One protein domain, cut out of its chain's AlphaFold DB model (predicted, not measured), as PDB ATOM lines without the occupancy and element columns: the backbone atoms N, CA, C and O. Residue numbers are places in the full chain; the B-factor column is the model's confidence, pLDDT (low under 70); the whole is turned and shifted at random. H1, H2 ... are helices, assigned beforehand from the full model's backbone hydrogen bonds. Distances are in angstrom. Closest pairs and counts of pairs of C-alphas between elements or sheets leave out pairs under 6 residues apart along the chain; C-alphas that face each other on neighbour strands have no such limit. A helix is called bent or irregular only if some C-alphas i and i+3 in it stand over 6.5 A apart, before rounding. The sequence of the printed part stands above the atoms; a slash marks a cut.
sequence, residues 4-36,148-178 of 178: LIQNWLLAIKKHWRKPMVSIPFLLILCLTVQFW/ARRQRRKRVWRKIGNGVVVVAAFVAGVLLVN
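What this domain is: This is residues 4 to 36 and 148 to 178 of the 178 residues of an uncharacterized protein of Adhaeribacter swui (UniProt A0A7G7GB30). Three separate helices with empty space between them: H1 and H2 make an open L with a short link at its corner, and the long helix H3 runs beside H2 across a gap, in the opposite direction. H1 is the arm turned away from the other two, and together H1 and the far end of H3 make the length. The printed part has 64 residues, with three named helices in the order H1, H2, H3 and no named strand, and its class is all helix. It is extended, with a radius of gyration of the C-alphas of 18.0 A, and the C-alphas span 58 by 26 by 25 A along their three main axes.

How they stand to each other: H1, residues 4 to 15, comes first and touches no helix. A short link of 6 residues joins it to H2, residues 22 to 36, and H1 and H2 are apart, with no C-alpha of the one within 8 A of the other. Along its N-to-C direction H1 gains in z, with a component of 0.59, while H2 loses in z, with a component of -0.69. H3, residues 148 to 177, is apart from H1 and from H2. The N-to-C direction of H2 has components -0.70, 0.17 and -0.69, and that of H3 has 0.68, -0.07 and 0.73. In H1, H2 and H3 every O i to N i+4 pair is within hydrogen-bond range.

Where its parts are: H1 runs from Leu 4, C-alpha at (-8.934, 27.008, 29.018), to His 15 and is 16.9 A long from first to last C-alpha. H2 runs from Ser 22 to Trp 36, whose C-alpha is at (-49.203, 29.510, 23.715), over 21.3 A. H3, the longest helix with 30 residues, begins at Ala 148, C-alpha at (-61.319, 43.265, 12.456), and ends at Val 177, C-alpha at (-31.544, 40.669, 44.831), a length of 44.1 A. None of the three is bent.

The domain as a whole: The two C-alphas farthest apart are those of Gln 6 and Ala 148, at 58.0 A. Residues 37 to 147 are cut out and not printed, and the C-alphas of Trp 36 and Ala 148 are 21.5 A apart across this cut. Residues 4 to 36 stand free, and so do residues 148 to 178; Asn 178 is the chain's last residue. The mean pLDDT of the printed part is 72.9, and 19 residues are under 70: residues 11 to 25, residue 36, residue 148 and residues 177 to 178.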
ATOM      1  N   LEU A   4      -7.709  26.233  29.226       72.44
ATOM      2  CA  LEU A   4      -8.934  27.008  29.018       72.44
ATOM      3  C   LEU A   4     -10.195  26.135  28.951       72.44
ATOM      4  O   LEU A   4     -11.209  26.475  29.551       72.44
ATOM      5  N   ILE A   5     -10.120  24.978  28.292       74.50
ATOM      6  CA  ILE A   5     -11.255  24.060  28.130       74.50
ATOM      7  C   ILE A   5     -11.549  23.341  29.452       74.50
ATOM      8  O   ILE A   5     -12.710  23.176  29.818       74.50
ATOM      9  N   GLN A   6     -10.511  22.975  30.212       77.94
ATOM     10  CA  GLN A   6     -10.689  22.370  31.537       77.94
ATOM     11  C   GLN A   6     -11.304  23.351  32.542       77.94
ATOM     12  O   GLN A   6     -12.232  22.976  33.259       77.94
ATOM     13  N   ASN A   7     -10.862  24.611  32.549       79.88
ATOM     14  CA  ASN A   7     -11.445  25.640  33.413       79.88
ATOM     15  C   ASN A   7     -12.892  25.973  33.026       79.88
ATOM     16  O   ASN A   7     -13.735  26.155  33.905       79.88
ATOM     17  N   TRP A   8     -13.208  25.978  31.729       75.06
ATOM     18  CA  TRP A   8     -14.572  26.195  31.246       75.06
ATOM     19  C   TRP A   8     -15.514  25.036  31.627       75.06
ATOM     20  O   TRP A   8     -16.612  25.263  32.136       75.06
ATOM     21  N   LEU A   9     -15.050  23.787  31.511       75.62
ATOM     22  CA  LEU A   9     -15.788  22.599  31.965       75.62
ATOM     23  C   LEU A   9     -15.996  22.571  33.490       75.62
ATOM     24  O   LEU A   9     -17.077  22.205  33.956       75.62
ATOM     25  N   LEU A  10     -14.998  22.985  34.276       75.25
ATOM     26  CA  LEU A  10     -15.102  23.093  35.738       75.25
ATOM     27  C   LEU A  10     -16.112  24.165  36.171       75.25
ATOM     28  O   LEU A  10     -16.879  23.934  37.111       75.25
ATOM     29  N   ALA A  11     -16.166  25.299  35.466       69.50
ATOM     30  CA  ALA A  11     -17.137  26.359  35.725       69.50
ATOM     31  C   ALA A  11     -18.581  25.891  35.470       69.50
ATOM     32  O   ALA A  11     -19.458  26.101  36.313       69.50
ATOM     33  N   ILE A  12     -18.815  25.164  34.372       68.44
ATOM     34  CA  ILE A  12     -20.135  24.604  34.039       68.44
ATOM     35  C   ILE A  12     -20.561  23.560  35.076       68.44
ATOM     36  O   ILE A  12     -21.685  23.602  35.581       68.44
ATOM     37  N   LYS A  13     -19.653  22.663  35.477       66.31
ATOM     38  CA  LYS A  13     -19.952  21.611  36.462       66.31
ATOM     39  C   LYS A  13     -20.287  22.177  37.851       66.31
ATOM     40  O   LYS A  13     -21.074  21.577  38.583       66.31
ATOM     41  N   LYS A  14     -19.729  23.340  38.211       62.84
ATOM     42  CA  LYS A  14     -20.015  24.040  39.477       62.84
ATOM     43  C   LYS A  14     -21.379  24.741  39.462       62.84
ATOM     44  O   LYS A  14     -22.033  24.793  40.501       62.84
ATOM     45  N   HIS A  15     -21.837  25.212  38.300       58.25
ATOM     46  CA  HIS A  15     -23.151  25.849  38.150       58.25
ATOM     47  C   HIS A  15     -24.313  24.838  38.208       58.25
ATOM     48  O   HIS A  15     -25.386  25.152  38.712       58.25
ATOM     49  N   TRP A  16     -24.070  23.583  37.812       56.12
ATOM     50  CA  TRP A  16     -25.057  22.493  37.860       56.12
ATOM     51  C   TRP A  16     -25.211  21.803  39.231       56.12
ATOM     52  O   TRP A  16     -26.032  20.899  39.373       56.12
ATOM     53  N   ARG A  17     -24.468  22.219  40.271       53.78
ATOM     54  CA  ARG A  17     -24.550  21.623  41.624       53.78
ATOM     55  C   ARG A  17     -25.647  22.197  42.530       53.78
ATOM     56  O   ARG A  17     -25.794  21.713  43.648       53.78
ATOM     57  N   LYS A  18     -26.415  23.201  42.093       55.72
ATOM     58  CA  LYS A  18     -27.531  23.761  42.879       55.72
ATOM     59  C   LYS A  18     -28.880  23.367  42.253       55.72
ATOM     60  O   LYS A  18     -29.365  24.084  41.383       55.72
ATOM     61  N   PRO A  19     -29.516  22.263  42.687       52.41
ATOM     62  CA  PRO A  19     -30.776  21.786  42.104       52.41
ATOM     63  C   PRO A  19     -32.015  22.635  42.454       52.41
ATOM     64  O   PRO A  19     -33.107  22.327  41.997       52.41
ATOM     65  N   MET A  20     -31.889  23.709  43.243       51.50
ATOM     66  CA  MET A  20     -33.058  24.447  43.749       51.50
ATOM     67  C   MET A  20     -33.623  25.522  42.806       51.50
ATOM     68  O   MET A  20     -34.779  25.899  42.965       51.50
ATOM     69  N   VAL A  21     -32.867  26.003  41.812       54.53
ATOM     70  CA  VAL A  21     -33.310  27.132  40.956       54.53
ATOM     71  C   VAL A  21     -33.863  26.667  39.598       54.53
ATOM     72  O   VAL A  21     -34.591  27.402  38.936       54.53
ATOM     73  N   SER A  22     -33.590  25.426  39.182       57.53
ATOM     74  CA  SER A  22     -33.994  24.919  37.860       57.53
ATOM     75  C   SER A  22     -35.460  24.479  37.783       57.53
ATOM     76  O   SER A  22     -36.089  24.627  36.736       57.53
ATOM     77  N   ILE A  23     -36.028  23.983  38.886       62.94
ATOM     78  CA  ILE A  23     -37.411  23.487  38.955       62.94
ATOM     79  C   ILE A  23     -38.453  24.604  38.733       62.94
ATOM     80  O   ILE A  23     -39.327  24.418  37.880       62.94
ATOM     81  N   PRO A  24     -38.386  25.778  39.405       65.75
ATOM     82  CA  PRO A  24     -39.355  26.848  39.152       65.75
ATOM     83  C   PRO A  24     -39.231  27.416  37.731       65.75
ATOM     84  O   PRO A  24     -40.239  27.766  37.118       65.75
ATOM     85  N   PHE A  25     -38.021  27.441  37.164       67.50
ATOM     86  CA  PHE A  25     -37.790  27.921  35.800       67.50
ATOM     87  C   PHE A  25     -38.401  26.981  34.747       67.50
ATOM     88  O   PHE A  25     -39.051  27.440  33.809       67.50
ATOM     89  N   LEU A  26     -38.273  25.662  34.941       70.75
ATOM     90  CA  LEU A  26     -38.914  24.646  34.098       70.75
ATOM     91  C   LEU A  26     -40.445  24.704  34.172       70.75
ATOM     92  O   LEU A  26     -41.101  24.579  33.140       70.75
ATOM     93  N   LEU A  27     -41.020  24.944  35.355       75.12
ATOM     94  CA  LEU A  27     -42.473  25.084  35.521       75.12
ATOM     95  C   LEU A  27     -43.022  26.330  34.815       75.12
ATOM     96  O   LEU A  27     -44.028  26.237  34.113       75.12
ATOM     97  N   ILE A  28     -42.346  27.475  34.937       76.62
ATOM     98  CA  ILE A  28     -42.741  28.712  34.245       76.62
ATOM     99  C   ILE A  28     -42.615  28.537  32.726       76.62
ATOM    100  O   ILE A  28     -43.534  28.896  31.984       76.62
ATOM    101  N   LEU A  29     -41.532  27.916  32.249       77.88
ATOM    102  CA  LEU A  29     -41.361  27.609  30.829       77.88
ATOM    103  C   LEU A  29     -42.494  26.695  30.324       77.88
ATOM    104  O   LEU A  29     -43.115  26.982  29.304       77.88
ATOM    105  N   CYS A  30     -42.842  25.652  31.077       77.00
ATOM    106  CA  CYS A  30     -43.905  24.721  30.705       77.00
ATOM    107  C   CYS A  30     -45.291  25.399  30.671       77.00
ATOM    108  O   CYS A  30     -46.054  25.210  29.720       77.00
ATOM    109  N   LEU A  31     -45.591  26.269  31.643       76.81
ATOM    110  CA  LEU A  31     -46.838  27.044  31.684       76.81
ATOM    111  C   LEU A  31     -46.944  28.048  30.528       76.81
ATOM    112  O   LEU A  31     -48.018  28.198  29.939       76.81
ATOM    113  N   THR A  32     -45.845  28.708  30.151       75.00
ATOM    114  CA  THR A  32     -45.843  29.637  29.004       75.00
ATOM    115  C   THR A  32     -46.053  28.916  27.670       75.00
ATOM    116  O   THR A  32     -46.790  29.425  26.820       75.00
ATOM    117  N   VAL A  33     -45.499  27.709  27.508       77.25
ATOM    118  CA  VAL A  33     -45.710  26.864  26.319       77.25
ATOM    119  C   VAL A  33     -47.156  26.364  26.248       77.25
ATOM    120  O   VAL A  33     -47.791  26.481  25.197       77.25
ATOM    121  N   GLN A  34     -47.726  25.885  27.360       72.88
ATOM    122  CA  GLN A  34     -49.135  25.467  27.410       72.88
ATOM    123  C   GLN A  34     -50.100  26.624  27.115       72.88
ATOM    124  O   GLN A  34     -51.113  26.435  26.437       72.88
ATOM    125  N   PHE A  35     -49.780  27.836  27.573       70.25
ATOM    126  CA  PHE A  35     -50.582  29.026  27.291       70.25
ATOM    127  C   PHE A  35     -50.505  29.457  25.817       70.25
ATOM    128  O   PHE A  35     -51.501  29.926  25.266       70.25
ATOM    129  N   TRP A  36     -49.361  29.254  25.153       65.31
ATOM    130  CA  TRP A  36     -49.203  29.510  23.715       65.31
ATOM    131  C   TRP A  36     -49.933  28.488  22.836       65.31
ATOM    132  O   TRP A  36     -50.506  28.863  21.813       65.31
ATOM    133  N   ALA A 148     -61.456  44.453  11.617       66.19
ATOM    134  CA  ALA A 148     -61.319  43.265  12.456       66.19
ATOM    135  C   ALA A 148     -59.863  42.759  12.488       66.19
ATOM    136  O   ALA A 148     -59.328  42.428  13.554       66.19
ATOM    137  N   ARG A 149     -59.170  42.755  11.338       71.81
ATOM    138  CA  ARG A 149     -57.737  42.414  11.258       71.81
ATOM    139  C   ARG A 149     -56.863  43.412  12.018       71.81
ATOM    140  O   ARG A 149     -55.949  42.991  12.734       71.81
ATOM    141  N   ARG A 150     -57.141  44.715  11.916       75.00
ATOM    142  CA  ARG A 150     -56.396  45.762  12.637       75.00
ATOM    143  C   ARG A 150     -56.556  45.632  14.154       75.00
ATOM    144  O   ARG A 150     -55.560  45.687  14.878       75.00
ATOM    145  N   GLN A 151     -57.773  45.383  14.640       75.25
ATOM    146  CA  GLN A 151     -58.026  45.159  16.067       75.25
ATOM    147  C   GLN A 151     -57.343  43.889  16.594       75.25
ATOM    148  O   GLN A 151     -56.774  43.912  17.690       75.25
ATOM    149  N   ARG A 152     -57.335  42.800  15.810       76.31
ATOM    150  CA  ARG A 152     -56.604  41.569  16.159       76.31
ATOM    151  C   ARG A 152     -55.111  41.832  16.322       76.31
ATOM    152  O   ARG A 152     -54.554  41.468  17.355       76.31
ATOM    153  N   ARG A 153     -54.483  42.530  15.366       76.50
ATOM    154  CA  ARG A 153     -53.066  42.919  15.471       76.50
ATOM    155  C   ARG A 153     -52.821  43.730  16.743       76.50
ATOM    156  O   ARG A 153     -51.972  43.352  17.540       76.50
ATOM    157  N   LYS A 154     -53.618  44.771  17.004       81.38
ATOM    158  CA  LYS A 154     -53.459  45.619  18.201       81.38
ATOM    159  C   LYS A 154     -53.515  44.822  19.514       81.38
ATOM    160  O   LYS A 154     -52.746  45.113  20.426       81.38
ATOM    161  N   ARG A 155     -54.378  43.801  19.620       80.19
ATOM    162  CA  ARG A 155     -54.416  42.916  20.802       80.19
ATOM    163  C   ARG A 155     -53.164  42.052  20.933       80.19
ATOM    164  O   ARG A 155     -52.662  41.916  22.042       80.19
ATOM    165  N   VAL A 156     -52.671  41.486  19.833       79.25
ATOM    166  CA  VAL A 156     -51.451  40.660  19.841       79.25
ATOM    167  C   VAL A 156     -50.245  41.492  20.276       79.25
ATOM    168  O   VAL A 156     -49.543  41.100  21.201       79.25
ATOM    169  N   TRP A 157     -50.073  42.686  19.706       81.75
ATOM    170  CA  TRP A 157     -48.988  43.599  20.079       81.75
ATOM    171  C   TRP A 157     -49.044  44.024  21.551       81.75
ATOM    172  O   TRP A 157     -48.011  44.065  22.209       81.75
ATOM    173  N   ARG A 158     -50.241  44.257  22.108       82.06
ATOM    174  CA  ARG A 158     -50.399  44.523  23.549       82.06
ATOM    175  C   ARG A 158     -49.988  43.335  24.421       82.06
ATOM    176  O   ARG A 158     -49.357  43.539  25.448       82.06
ATOM    177  N   LYS A 159     -50.324  42.104  24.021       77.94
ATOM    178  CA  LYS A 159     -49.920  40.898  24.762       77.94
ATOM    179  C   LYS A 159     -48.406  40.697  24.736       77.94
ATOM    180  O   LYS A 159     -47.833  40.391  25.773       77.94
ATOM    181  N   ILE A 160     -47.776  40.904  23.579       79.25
ATOM    182  CA  ILE A 160     -46.317  40.824  23.438       79.25
ATOM    183  C   ILE A 160     -45.650  41.901  24.297       79.25
ATOM    184  O   ILE A 160     -44.774  41.575  25.089       79.25
ATOM    185  N   GLY A 161     -46.112  43.153  24.210       83.38
ATOM    186  CA  GLY A 161     -45.593  44.254  25.023       83.38
ATOM    187  C   GLY A 161     -45.672  43.962  26.522       83.38
ATOM    188  O   GLY A 161     -44.667  44.059  27.218       83.38
ATOM    189  N   ASN A 162     -46.828  43.504  27.011       78.31
ATOM    190  CA  ASN A 162     -46.977  43.131  28.419       78.31
ATOM    191  C   ASN A 162     -46.081  41.946  28.809       78.31
ATOM    192  O   ASN A 162     -45.519  41.951  29.898       78.31
ATOM    193  N   GLY A 163     -45.911  40.953  27.930       79.00
ATOM    194  CA  GLY A 163     -44.998  39.834  28.171       79.00
ATOM    195  C   GLY A 163     -43.543  40.283  28.319       79.00
ATOM    196  O   GLY A 163     -42.861  39.846  29.242       79.00
ATOM    197  N   VAL A 164     -43.085  41.209  27.470       82.69
ATOM    198  CA  VAL A 164     -41.728  41.777  27.549       82.69
ATOM    199  C   VAL A 164     -41.530  42.557  28.849       82.69
ATOM    200  O   VAL A 164     -40.500  42.386  29.496       82.69
ATOM    201  N   VAL A 165     -42.515  43.354  29.277       83.12
ATOM    202  CA  VAL A 165     -42.437  44.099  30.549       83.12
ATOM    203  C   VAL A 165     -42.344  43.151  31.745       83.12
ATOM    204  O   VAL A 165     -41.539  43.384  32.639       83.12
ATOM    205  N   VAL A 166     -43.113  42.058  31.754       82.25
ATOM    206  CA  VAL A 166     -43.062  41.063  32.839       82.25
ATOM    207  C   VAL A 166     -41.699  40.369  32.895       82.25
ATOM    208  O   VAL A 166     -41.133  40.222  33.978       82.25
ATOM    209  N   VAL A 167     -41.140  39.984  31.745       81.44
ATOM    210  CA  VAL A 167     -39.804  39.367  31.686       81.44
ATOM    211  C   VAL A 167     -38.723  40.359  32.123       81.44
ATOM    212  O   VAL A 167     -37.855  39.999  32.912       81.44
ATOM    213  N   ALA A 168     -38.796  41.614  31.675       81.62
ATOM    214  CA  ALA A 168     -37.853  42.657  32.077       81.62
ATOM    215  C   ALA A 168     -37.924  42.948  33.585       81.62
ATOM    216  O   ALA A 168     -36.886  43.040  34.236       81.62
ATOM    217  N   ALA A 169     -39.131  43.023  34.155       82.44
ATOM    218  CA  ALA A 169     -39.331  43.206  35.592       82.44
ATOM    219  C   ALA A 169     -38.773  42.028  36.404       82.44
ATOM    220  O   ALA A 169     -38.147  42.237  37.441       82.44
ATOM    221  N   PHE A 170     -38.942  40.796  35.916       84.75
ATOM    222  CA  PHE A 170     -38.381  39.611  36.560       84.75
ATOM    223  C   PHE A 170     -36.845  39.617  36.534       84.75
ATOM    224  O   PHE A 170     -36.215  39.409  37.567       84.75
ATOM    225  N   VAL A 171     -36.232  39.912  35.383       84.25
ATOM    226  CA  VAL A 171     -34.766  39.989  35.245       84.25
ATOM    227  C   VAL A 171     -34.183  41.102  36.119       84.25
ATOM    228  O   VAL A 171     -33.192  40.871  36.808       84.25
ATOM    229  N   ALA A 172     -34.816  42.278  36.146       83.44
ATOM    230  CA  ALA A 172     -34.405  43.380  37.012       83.44
ATOM    231  C   ALA A 172     -34.518  43.012  38.502       83.44
ATOM    232  O   ALA A 172     -33.608  43.301  39.272       83.44
ATOM    233  N   GLY A 173     -35.592  42.321  38.899       79.56
ATOM    234  CA  GLY A 173     -35.759  41.829  40.267       79.56
ATOM    235  C   GLY A 173     -34.686  40.815  40.673       79.56
ATOM    236  O   GLY A 173     -34.145  40.907  41.768       79.56
ATOM    237  N   VAL A 174     -34.318  39.889  39.784       81.44
ATOM    238  CA  VAL A 174     -33.250  38.904  40.045       81.44
ATOM    239  C   VAL A 174     -31.864  39.559  40.123       81.44
ATOM    240  O   VAL A 174     -31.031  39.117  40.910       81.44
ATOM    241  N   LEU A 175     -31.613  40.608  39.333       74.31
ATOM    242  CA  LEU A 175     -30.354  41.365  39.355       74.31
ATOM    243  C   LEU A 175     -30.209  42.287  40.571       74.31
ATOM    244  O   LEU A 175     -29.086  42.565  40.956       74.31
ATOM    245  N   LEU A 176     -31.310  42.770  41.150       74.38
ATOM    246  CA  LEU A 176     -31.291  43.627  42.345       74.38
ATOM    247  C   LEU A 176     -31.214  42.841  43.664       74.38
ATOM    248  O   LEU A 176     -30.917  43.427  44.700       74.38
ATOM    249  N   VAL A 177     -31.537  41.545  43.643       69.31
ATOM    250  CA  VAL A 177     -31.544  40.669  44.831       69.31
ATOM    251  C   VAL A 177     -30.227  39.888  44.997       69.31
ATOM    252  O   VAL A 177     -29.977  39.358  46.078       69.31
ATOM    253  N   ASN A 178     -29.381  39.829  43.961       47.50
ATOM    254  CA  ASN A 178     -28.005  39.305  44.022       47.50
ATOM    255  C   ASN A 178     -26.990  40.439  44.164       47.50
ATOM    256  O   ASN A 178     -25.939  40.182  44.791       47.50
TER     257      ASN A 178